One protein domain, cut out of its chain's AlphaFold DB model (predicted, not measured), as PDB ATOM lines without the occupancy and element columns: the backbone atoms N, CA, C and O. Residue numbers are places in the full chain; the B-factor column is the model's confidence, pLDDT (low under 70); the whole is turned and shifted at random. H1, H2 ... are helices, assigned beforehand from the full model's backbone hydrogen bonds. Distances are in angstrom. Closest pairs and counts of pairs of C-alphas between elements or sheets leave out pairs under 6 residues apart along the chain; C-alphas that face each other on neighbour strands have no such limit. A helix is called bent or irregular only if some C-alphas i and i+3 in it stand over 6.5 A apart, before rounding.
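Overview. This is residues 4 to 62 of the 65 residues of an uncharacterized protein of Hypnocyclicus thermotrophus (UniProt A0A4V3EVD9). A long, kinked helix, H1, packs with its residues 4 to 11 on one of three short helices, H2, H3 and H4, which are gathered in a triangle. H2 packs on both H3 and H4, while the far end of H1 and the link after it reach away from this cluster, and residues 19 to 25 stick out. The printed part has 59 residues with four named helices, in the order H1, H2, H3, H4, and no named strand; its class is all helix. The whole is compact, with a radius of gyration of the C-alphas of 11.0 A, and spans 31 by 22 by 19 A along its three main axes.

Along the chain. H1, the longest helix, holds residues 4 to 20 and measures 24.4 A from C-alpha 4 at (-21.820, 0.010, 26.044) to C-alpha 20 at (-43.623, -9.675, 20.869). It has a kink of 46 degrees near residue 13 and is only just irregular: C-alphas 12 and 15 are 6.6 A apart. H2 holds residues 27 to 34 and measures 10.4 A. H3 holds residues 40 to 47, also 10.4 A. H4 holds residues 53 to 60, 10.3 A, and ends with C-alpha 60 at (-26.415, 11.551, 28.906).

Arrangement. H1 touches H4 with residues 4 to 11 alone; their closest C-alphas, those of Leu 7 and Thr 54, are 5.5 A apart. The two run opposite ways at a steep tilt of 55 degrees. H4 touches H2, and the closest C-alphas, those of Tyr 53 and Ala 28, are 6.8 A apart. These two run the same way at a shallow tilt of 32 degrees, only just short of steep. H2 and H3 form a helical hairpin, opposite ways at a shallow tilt of 7 degrees, with the C-alphas of Ala 28 and Ala 42 closest at 5.0 A. H3 and H4 are near each other, with 6 pairs of C-alphas within 10 A. H1 is apart from H3, and only just apart from H2, with the closest C-alphas 8.4 A apart. In H2, H3 and H4 every O i to N i+4 pair is within hydrogen-bond range; in H1 it is 10 of 13.

Size, cuts and confidence. The two C-alphas farthest apart, those of Lys 20 and Asp 62, are 33.2 A apart. The printed part runs from residue 4 to 62 and has no cut. The links from H2 to H3 and from H3 to H4 are tight, the link from H1 to H2 is short, and there is no long link. Residues 19 to 25, of which 19 and 20 belong to H1, stand free. The mean pLDDT of the printed part is 88.3, and residue 15 alone is under 70.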
ATOM      1  N   GLU A   4     -21.672  -0.090  27.500       87.12
ATOM      2  CA  GLU A   4     -21.820   0.010  26.044       87.12
ATOM      3  C   GLU A   4     -22.096  -1.342  25.344       87.12
ATOM      4  O   GLU A   4     -23.065  -1.412  24.589       87.12
ATOM      5  N   PRO A   5     -21.380  -2.458  25.621       90.44
ATOM      6  CA  PRO A   5     -21.672  -3.730  24.952       90.44
ATOM      7  C   PRO A   5     -23.051  -4.298  25.308       90.44
ATOM      8  O   PRO A   5     -23.662  -4.989  24.499       90.44
ATOM      9  N   LEU A   6     -23.543  -4.011  26.518       90.25
ATOM     10  CA  LEU A   6     -24.874  -4.421  26.958       90.25
ATOM     11  C   LEU A   6     -25.953  -3.585  26.266       90.25
ATOM     12  O   LEU A   6     -26.970  -4.135  25.855       90.25
ATOM     13  N   LEU A   7     -25.731  -2.275  26.124       90.44
ATOM     14  CA  LEU A   7     -26.662  -1.397  25.419       90.44
ATOM     15  C   LEU A   7     -26.769  -1.786  23.952       90.44
ATOM     16  O   LEU A   7     -27.884  -1.933  23.476       90.44
ATOM     17  N   ARG A   8     -25.649  -2.079  23.285       90.62
ATOM     18  CA  ARG A   8     -25.656  -2.566  21.899       90.62
ATOM     19  C   ARG A   8     -26.464  -3.851  21.725       90.62
ATOM     20  O   ARG A   8     -27.276  -3.945  20.814       90.62
ATOM     21  N   PHE A   9     -26.300  -4.808  22.637       90.56
ATOM     22  CA  PHE A   9     -27.113  -6.026  22.635       90.56
ATOM     23  C   PHE A   9     -28.612  -5.720  22.789       90.56
ATOM     24  O   PHE A   9     -29.443  -6.293  22.090       90.56
ATOM     25  N   ILE A  10     -28.967  -4.789  23.680       88.81
ATOM     26  CA  ILE A  10     -30.354  -4.348  23.850       88.81
ATOM     27  C   ILE A  10     -30.859  -3.653  22.577       88.81
ATOM     28  O   ILE A  10     -31.966  -3.943  22.152       88.81
ATOM     29  N   GLU A  11     -30.078  -2.785  21.930       88.75
ATOM     30  CA  GLU A  11     -30.468  -2.137  20.666       88.75
ATOM     31  C   GLU A  11     -30.808  -3.157  19.568       88.75
ATOM     32  O   GLU A  11     -31.793  -2.980  18.847       88.75
ATOM     33  N   GLU A  12     -30.007  -4.219  19.455       86.69
ATOM     34  CA  GLU A  12     -30.172  -5.278  18.455       86.69
ATOM     35  C   GLU A  12     -31.408  -6.155  18.737       86.69
ATOM     36  O   GLU A  12     -32.196  -6.422  17.830       86.69
ATOM     37  N   GLU A  13     -31.632  -6.549  19.995       82.69
ATOM     38  CA  GLU A  13     -32.682  -7.510  20.375       82.69
ATOM     39  C   GLU A  13     -34.024  -6.855  20.766       82.69
ATOM     40  O   GLU A  13     -35.102  -7.425  20.556       82.69
ATOM     41  N   GLU A  14     -34.005  -5.645  21.338       71.50
ATOM     42  CA  GLU A  14     -35.198  -4.981  21.886       71.50
ATOM     43  C   GLU A  14     -36.228  -4.667  20.794       71.50
ATOM     44  O   GLU A  14     -37.430  -4.678  21.067       71.50
ATOM     45  N   ALA A  15     -35.790  -4.438  19.550       69.56
ATOM     46  CA  ALA A  15     -36.685  -4.190  18.424       69.56
ATOM     47  C   ALA A  15     -37.653  -5.360  18.184       69.56
ATOM     48  O   ALA A  15     -38.858  -5.137  18.065       69.56
ATOM     49  N   GLU A  16     -37.154  -6.597  18.179       74.94
ATOM     50  CA  GLU A  16     -38.004  -7.779  18.022       74.94
ATOM     51  C   GLU A  16     -38.780  -8.109  19.297       74.94
ATOM     52  O   GLU A  16     -39.934  -8.552  19.248       74.94
ATOM     53  N   MET A  17     -38.146  -7.923  20.457       75.44
ATOM     54  CA  MET A  17     -38.757  -8.258  21.735       75.44
ATOM     55  C   MET A  17     -39.929  -7.337  22.065       75.44
ATOM     56  O   MET A  17     -40.943  -7.844  22.529       75.44
ATOM     57  N   LYS A  18     -39.859  -6.028  21.787       74.38
ATOM     58  CA  LYS A  18     -40.968  -5.084  22.033       74.38
ATOM     59  C   LYS A  18     -42.212  -5.370  21.200       74.38
ATOM     60  O   LYS A  18     -43.324  -5.153  21.675       74.38
ATOM     61  N   GLU A  19     -42.053  -5.861  19.974       75.62
ATOM     62  CA  GLU A  19     -43.203  -6.250  19.148       75.62
ATOM     63  C   GLU A  19     -43.900  -7.498  19.708       75.62
ATOM     64  O   GLU A  19     -45.129  -7.609  19.673       75.62
ATOM     65  N   LYS A  20     -43.122  -8.426  20.277       79.75
ATOM     66  CA  LYS A  20     -43.623  -9.675  20.869       79.75
ATOM     67  C   LYS A  20     -44.126  -9.483  22.310       79.75
ATOM     68  O   LYS A  20     -45.094 -10.126  22.719       79.75
ATOM     69  N   LEU A  21     -43.497  -8.600  23.085       71.56
ATOM     70  CA  LEU A  21     -43.741  -8.366  24.509       71.56
ATOM     71  C   LEU A  21     -44.409  -7.004  24.720       71.56
ATOM     72  O   LEU A  21     -43.792  -5.951  24.639       71.56
ATOM     73  N   LYS A  22     -45.699  -7.039  25.068       72.62
ATOM     74  CA  LYS A  22     -46.532  -5.845  25.318       72.62
ATOM     75  C   LYS A  22     -46.302  -5.184  26.685       72.62
ATOM     76  O   LYS A  22     -47.072  -4.311  27.080       72.62
ATOM     77  N   TRP A  23     -45.324  -5.652  27.449       79.00
ATOM     78  CA  TRP A  23     -45.082  -5.247  28.830       79.00
ATOM     79  C   TRP A  23     -43.579  -5.180  29.090       79.00
ATOM     80  O   TRP A  23     -42.811  -5.950  28.521       79.00
ATOM     81  N   GLY A  24     -43.165  -4.249  29.943       82.94
ATOM     82  CA  GLY A  24     -41.760  -4.009  30.249       82.94
ATOM     83  C   GLY A  24     -41.495  -2.541  30.554       82.94
ATOM     84  O   GLY A  24     -42.328  -1.671  30.292       82.94
ATOM     85  N   TYR A  25     -40.331  -2.274  31.139       85.62
ATOM     86  CA  TYR A  25     -39.828  -0.915  31.281       85.62
ATOM     87  C   TYR A  25     -39.206  -0.456  29.958       85.62
ATOM     88  O   TYR A  25     -38.865  -1.264  29.098       85.62
ATOM     89  N   ASN A  26     -39.058   0.855  29.784       89.31
ATOM     90  CA  ASN A  26     -38.415   1.415  28.604       89.31
ATOM     91  C   ASN A  26     -36.957   1.760  28.930       89.31
ATOM     92  O   ASN A  26     -36.692   2.475  29.899       89.31
ATOM     93  N   THR A  27     -36.031   1.259  28.110       91.69
ATOM     94  CA  THR A  27     -34.583   1.415  28.293       91.69
ATOM     95  C   THR A  27     -34.163   2.883  28.408       91.69
ATOM     96  O   THR A  27     -33.386   3.216  29.295       91.69
ATOM     97  N   ALA A  28     -34.748   3.798  27.625       93.38
ATOM     98  CA  ALA A  28     -34.427   5.225  27.715       93.38
ATOM     99  C   ALA A  28     -34.808   5.823  29.080       93.38
ATOM    100  O   ALA A  28     -34.025   6.563  29.669       93.38
ATOM    101  N   TYR A  29     -35.976   5.459  29.620       94.88
ATOM    102  CA  TYR A  29     -36.402   5.916  30.948       94.88
ATOM    103  C   TYR A  29     -35.544   5.325  32.067       94.88
ATOM    104  O   TYR A  29     -35.238   6.022  33.036       94.88
ATOM    105  N   MET A  30     -35.140   4.062  31.923       93.12
ATOM    106  CA  MET A  30     -34.230   3.393  32.853       93.12
ATOM    107  C   MET A  30     -32.872   4.104  32.898       93.12
ATOM    108  O   MET A  30     -32.411   4.435  33.988       93.12
ATOM    109  N   LEU A  31     -32.305   4.454  31.738       93.44
ATOM    110  CA  LEU A  31     -31.047   5.199  31.645       93.44
ATOM    111  C   LEU A  31     -31.148   6.595  32.269       93.44
ATOM    112  O   LEU A  31     -30.332   6.940  33.121       93.44
ATOM    113  N   THR A  32     -32.177   7.379  31.925       94.94
ATOM    114  CA  THR A  32     -32.357   8.712  32.529       94.94
ATOM    115  C   THR A  32     -32.571   8.647  34.037       94.94
ATOM    116  O   THR A  32     -32.011   9.455  34.768       94.94
ATOM    117  N   GLY A  33     -33.346   7.670  34.522       94.12
ATOM    118  CA  GLY A  33     -33.605   7.513  35.951       94.12
ATOM    119  C   GLY A  33     -32.352   7.104  36.721       94.12
ATOM    120  O   GLY A  33     -32.082   7.652  37.785       94.12
ATOM    121  N   GLN A  34     -31.554   6.191  36.163       93.06
ATOM    122  CA  GLN A  34     -30.294   5.762  36.767       93.06
ATOM    123  C   GLN A  34     -29.281   6.910  36.874       93.06
ATOM    124  O   GLN A  34     -28.526   6.966  37.844       93.06
ATOM    125  N   LEU A  35     -29.274   7.824  35.902       92.75
ATOM    126  CA  LEU A  35     -28.382   8.982  35.877       92.75
ATOM    127  C   LEU A  35     -28.934  10.197  36.645       92.75
ATOM    128  O   LEU A  35     -28.277  11.229  36.688       92.75
ATOM    129  N   ASN A  36     -30.098  10.077  37.302       93.50
ATOM    130  CA  ASN A  36     -30.808  11.189  37.955       93.50
ATOM    131  C   ASN A  36     -31.074  12.383  37.018       93.50
ATOM    132  O   ASN A  36     -31.179  13.526  37.466       93.50
ATOM    133  N   GLU A  37     -31.221  12.109  35.724       91.81
ATOM    134  CA  GLU A  37     -31.500  13.113  34.708       91.81
ATOM    135  C   GLU A  37     -32.997  13.387  34.578       91.81
ATOM    136  O   GLU A  37     -33.851  12.523  34.811       91.81
ATOM    137  N   HIS A  38     -33.342  14.608  34.161       94.06
ATOM    138  CA  HIS A  38     -34.747  14.955  33.958       94.06
ATOM    139  C   HIS A  38     -35.347  14.060  32.852       94.06
ATOM    140  O   HIS A  38     -34.788  13.987  31.753       94.06
ATOM    141  N   PRO A  39     -36.550  13.471  33.034       95.25
ATOM    142  CA  PRO A  39     -37.140  12.504  32.091       95.25
ATOM    143  C   PRO A  39     -37.450  13.071  30.695       95.25
ATOM    144  O   PRO A  39     -37.915  12.356  29.813       95.25
ATOM    145  N   ARG A  40     -37.185  14.360  30.464       95.56
ATOM    146  CA  ARG A  40     -37.413  15.039  29.184       95.56
ATOM    147  C   ARG A  40     -36.576  14.412  28.070       95.56
ATOM    148  O   ARG A  40     -37.080  14.288  26.958       95.56
ATOM    149  N   ALA A  41     -35.346  13.993  28.373       93.69
ATOM    150  CA  ALA A  41     -34.482  13.315  27.411       93.69
ATOM    151  C   ALA A  41     -35.095  11.979  26.955       93.69
ATOM    152  O   ALA A  41     -35.231  11.746  25.756       93.69
ATOM    153  N   ALA A  42     -35.576  11.158  27.895       95.19
ATOM    154  CA  ALA A  42     -36.248   9.896  27.584       95.19
ATOM    155  C   ALA A  42     -37.581  10.101  26.847       95.19
ATOM    156  O   ALA A  42     -37.871   9.382  25.895       95.19
ATOM    157  N   ILE A  43     -38.379  11.104  27.237       95.50
ATOM    158  CA  ILE A  43     -39.633  11.451  26.547       95.50
ATOM    159  C   ILE A  43     -39.362  11.792  25.078       95.50
ATOM    160  O   ILE A  43     -40.055  11.283  24.199       95.50
ATOM    161  N   ASN A  44     -38.359  12.632  24.809       95.75
ATOM    162  CA  ASN A  44     -37.994  13.008  23.444       95.75
ATOM    163  C   ASN A  44     -37.495  11.799  22.646       95.75
ATOM    164  O   ASN A  44     -37.970  11.576  21.537       95.75
ATOM    165  N   PHE A  45     -36.626  10.977  23.239       94.38
ATOM    166  CA  PHE A  45     -36.110   9.761  22.611       94.38
ATOM    167  C   PHE A  45     -37.237   8.808  22.184       94.38
ATOM    168  O   PHE A  45     -37.260   8.321  21.056       94.38
ATOM    169  N   VAL A  46     -38.215   8.579  23.067       91.81
ATOM    170  CA  VAL A  46     -39.369   7.717  22.770       91.81
ATOM    171  C   VAL A  46     -40.290   8.340  21.727       91.81
ATOM    172  O   VAL A  46     -40.798   7.626  20.868       91.81
ATOM    173  N   LYS A  47     -40.497   9.661  21.772       94.19
ATOM    174  CA  LYS A  47     -41.312  10.384  20.787       94.19
ATOM    175  C   LYS A  47     -40.721  10.317  19.377       94.19
ATOM    176  O   LYS A  47     -41.472  10.299  18.410       94.19
ATOM    177  N   GLU A  48     -39.398  10.302  19.269       94.06
ATOM    178  CA  GLU A  48     -38.670  10.156  18.003       94.06
ATOM    179  C   GLU A  48     -38.581   8.695  17.532       94.06
ATOM    180  O   GLU A  48     -37.957   8.428  16.510       94.06
ATOM    181  N   GLU A  49     -39.175   7.750  18.276       89.38
ATOM    182  CA  GLU A  49     -39.112   6.303  18.020       89.38
ATOM    183  C   GLU A  49     -37.677   5.787  17.831       89.38
ATOM    184  O   GLU A  49     -37.417   4.806  17.127       89.38
ATOM    185  N   ARG A  50     -36.728   6.454  18.494       89.31
ATOM    186  CA  ARG A  50     -35.318   6.100  18.440       89.31
ATOM    187  C   ARG A  50     -35.072   4.759  19.118       89.31
ATOM    188  O   ARG A  50     -35.762   4.363  20.060       89.31
ATOM    189  N   LYS A  51     -34.069   4.053  18.604       87.69
ATOM    190  CA  LYS A  51     -33.637   2.734  19.086       87.69
ATOM    191  C   LYS A  51     -32.143   2.693  19.395       87.69
ATOM    192  O   LYS A  51     -31.643   1.643  19.759       87.69
ATOM    193  N   ASP A  52     -31.445   3.816  19.256       92.31
ATOM    194  CA  ASP A  52     -30.010   3.950  19.484       92.31
ATOM    195  C   ASP A  52     -29.695   4.339  20.945       92.31
ATOM    196  O   ASP A  52     -29.328   5.475  21.258       92.31
ATOM    197  N   TYR A  53     -29.890   3.381  21.856       91.31
ATOM    198  CA  TYR A  53     -29.620   3.486  23.295       91.31
ATOM    199  C   TYR A  53     -28.157   3.746  23.668       91.31
ATOM    200  O   TYR A  53     -27.914   4.418  24.666       91.31
ATOM    201  N   THR A  54     -27.198   3.248  22.896       91.50
ATOM    202  CA  THR A  54     -25.762   3.465  23.098       91.50
ATOM    203  C   THR A  54     -25.449   4.948  22.930       91.50
ATOM    204  O   THR A  54     -25.013   5.594  23.876       91.50
ATOM    205  N   LYS A  55     -25.838   5.534  21.791       91.25
ATOM    206  CA  LYS A  55     -25.676   6.977  21.539       91.25
ATOM    207  C   LYS A  55     -26.439   7.832  22.541       91.25
ATOM    208  O   LYS A  55     -25.986   8.909  22.924       91.25
ATOM    209  N   PHE A  56     -27.625   7.379  22.942       92.81
ATOM    210  CA  PHE A  56     -28.401   8.060  23.970       92.81
ATOM    211  C   PHE A  56     -27.674   8.067  25.315       92.81
ATOM    212  O   PHE A  56     -27.631   9.105  25.964       92.81
ATOM    213  N   TYR A  57     -27.066   6.946  25.706       92.00
ATOM    214  CA  TYR A  57     -26.246   6.867  26.908       92.00
ATOM    215  C   TYR A  57     -25.036   7.797  26.828       92.00
ATOM    216  O   TYR A  57     -24.844   8.584  27.751       92.00
ATOM    217  N   ASP A  58     -24.311   7.794  25.707       91.12
ATOM    218  CA  ASP A  58     -23.155   8.675  25.500       91.12
ATOM    219  C   ASP A  58     -23.548  10.149  25.676       91.12
ATOM    220  O   ASP A  58     -22.892  10.883  26.417       91.12
ATOM    221  N   THR A  59     -24.701  10.536  25.109       90.50
ATOM    222  CA  THR A  59     -25.281  11.887  25.232       90.50
ATOM    223  C   THR A  59     -25.633  12.254  26.678       90.50
ATOM    224  O   THR A  59     -25.554  13.418  27.044       90.50
ATOM    225  N   LEU A  60     -26.067  11.294  27.501       90.12
ATOM    226  CA  LEU A  60     -26.415  11.551  28.906       90.12
ATOM    227  C   LEU A  60     -25.190  11.611  29.820       90.12
ATOM    228  O   LEU A  60     -25.265  12.180  30.904       90.12
ATOM    229  N   THR A  61     -24.092  10.972  29.427       87.44
ATOM    230  CA  THR A  61     -22.865  10.913  30.228       87.44
ATOM    231  C   THR A  61     -21.802  11.919  29.801       87.44
ATOM    232  O   THR A  61     -20.708  11.886  30.362       87.44
ATOM    233  N   ASP A  62     -22.111  12.785  28.827       78.25
ATOM    234  CA  ASP A  62     -21.165  13.713  28.192       78.25
ATOM    235  C   ASP A  62     -19.849  13.016  27.800       78.25
ATOM    236  O   ASP A  62     -18.758  13.580  27.905       78.25
TER     237      ASP A  62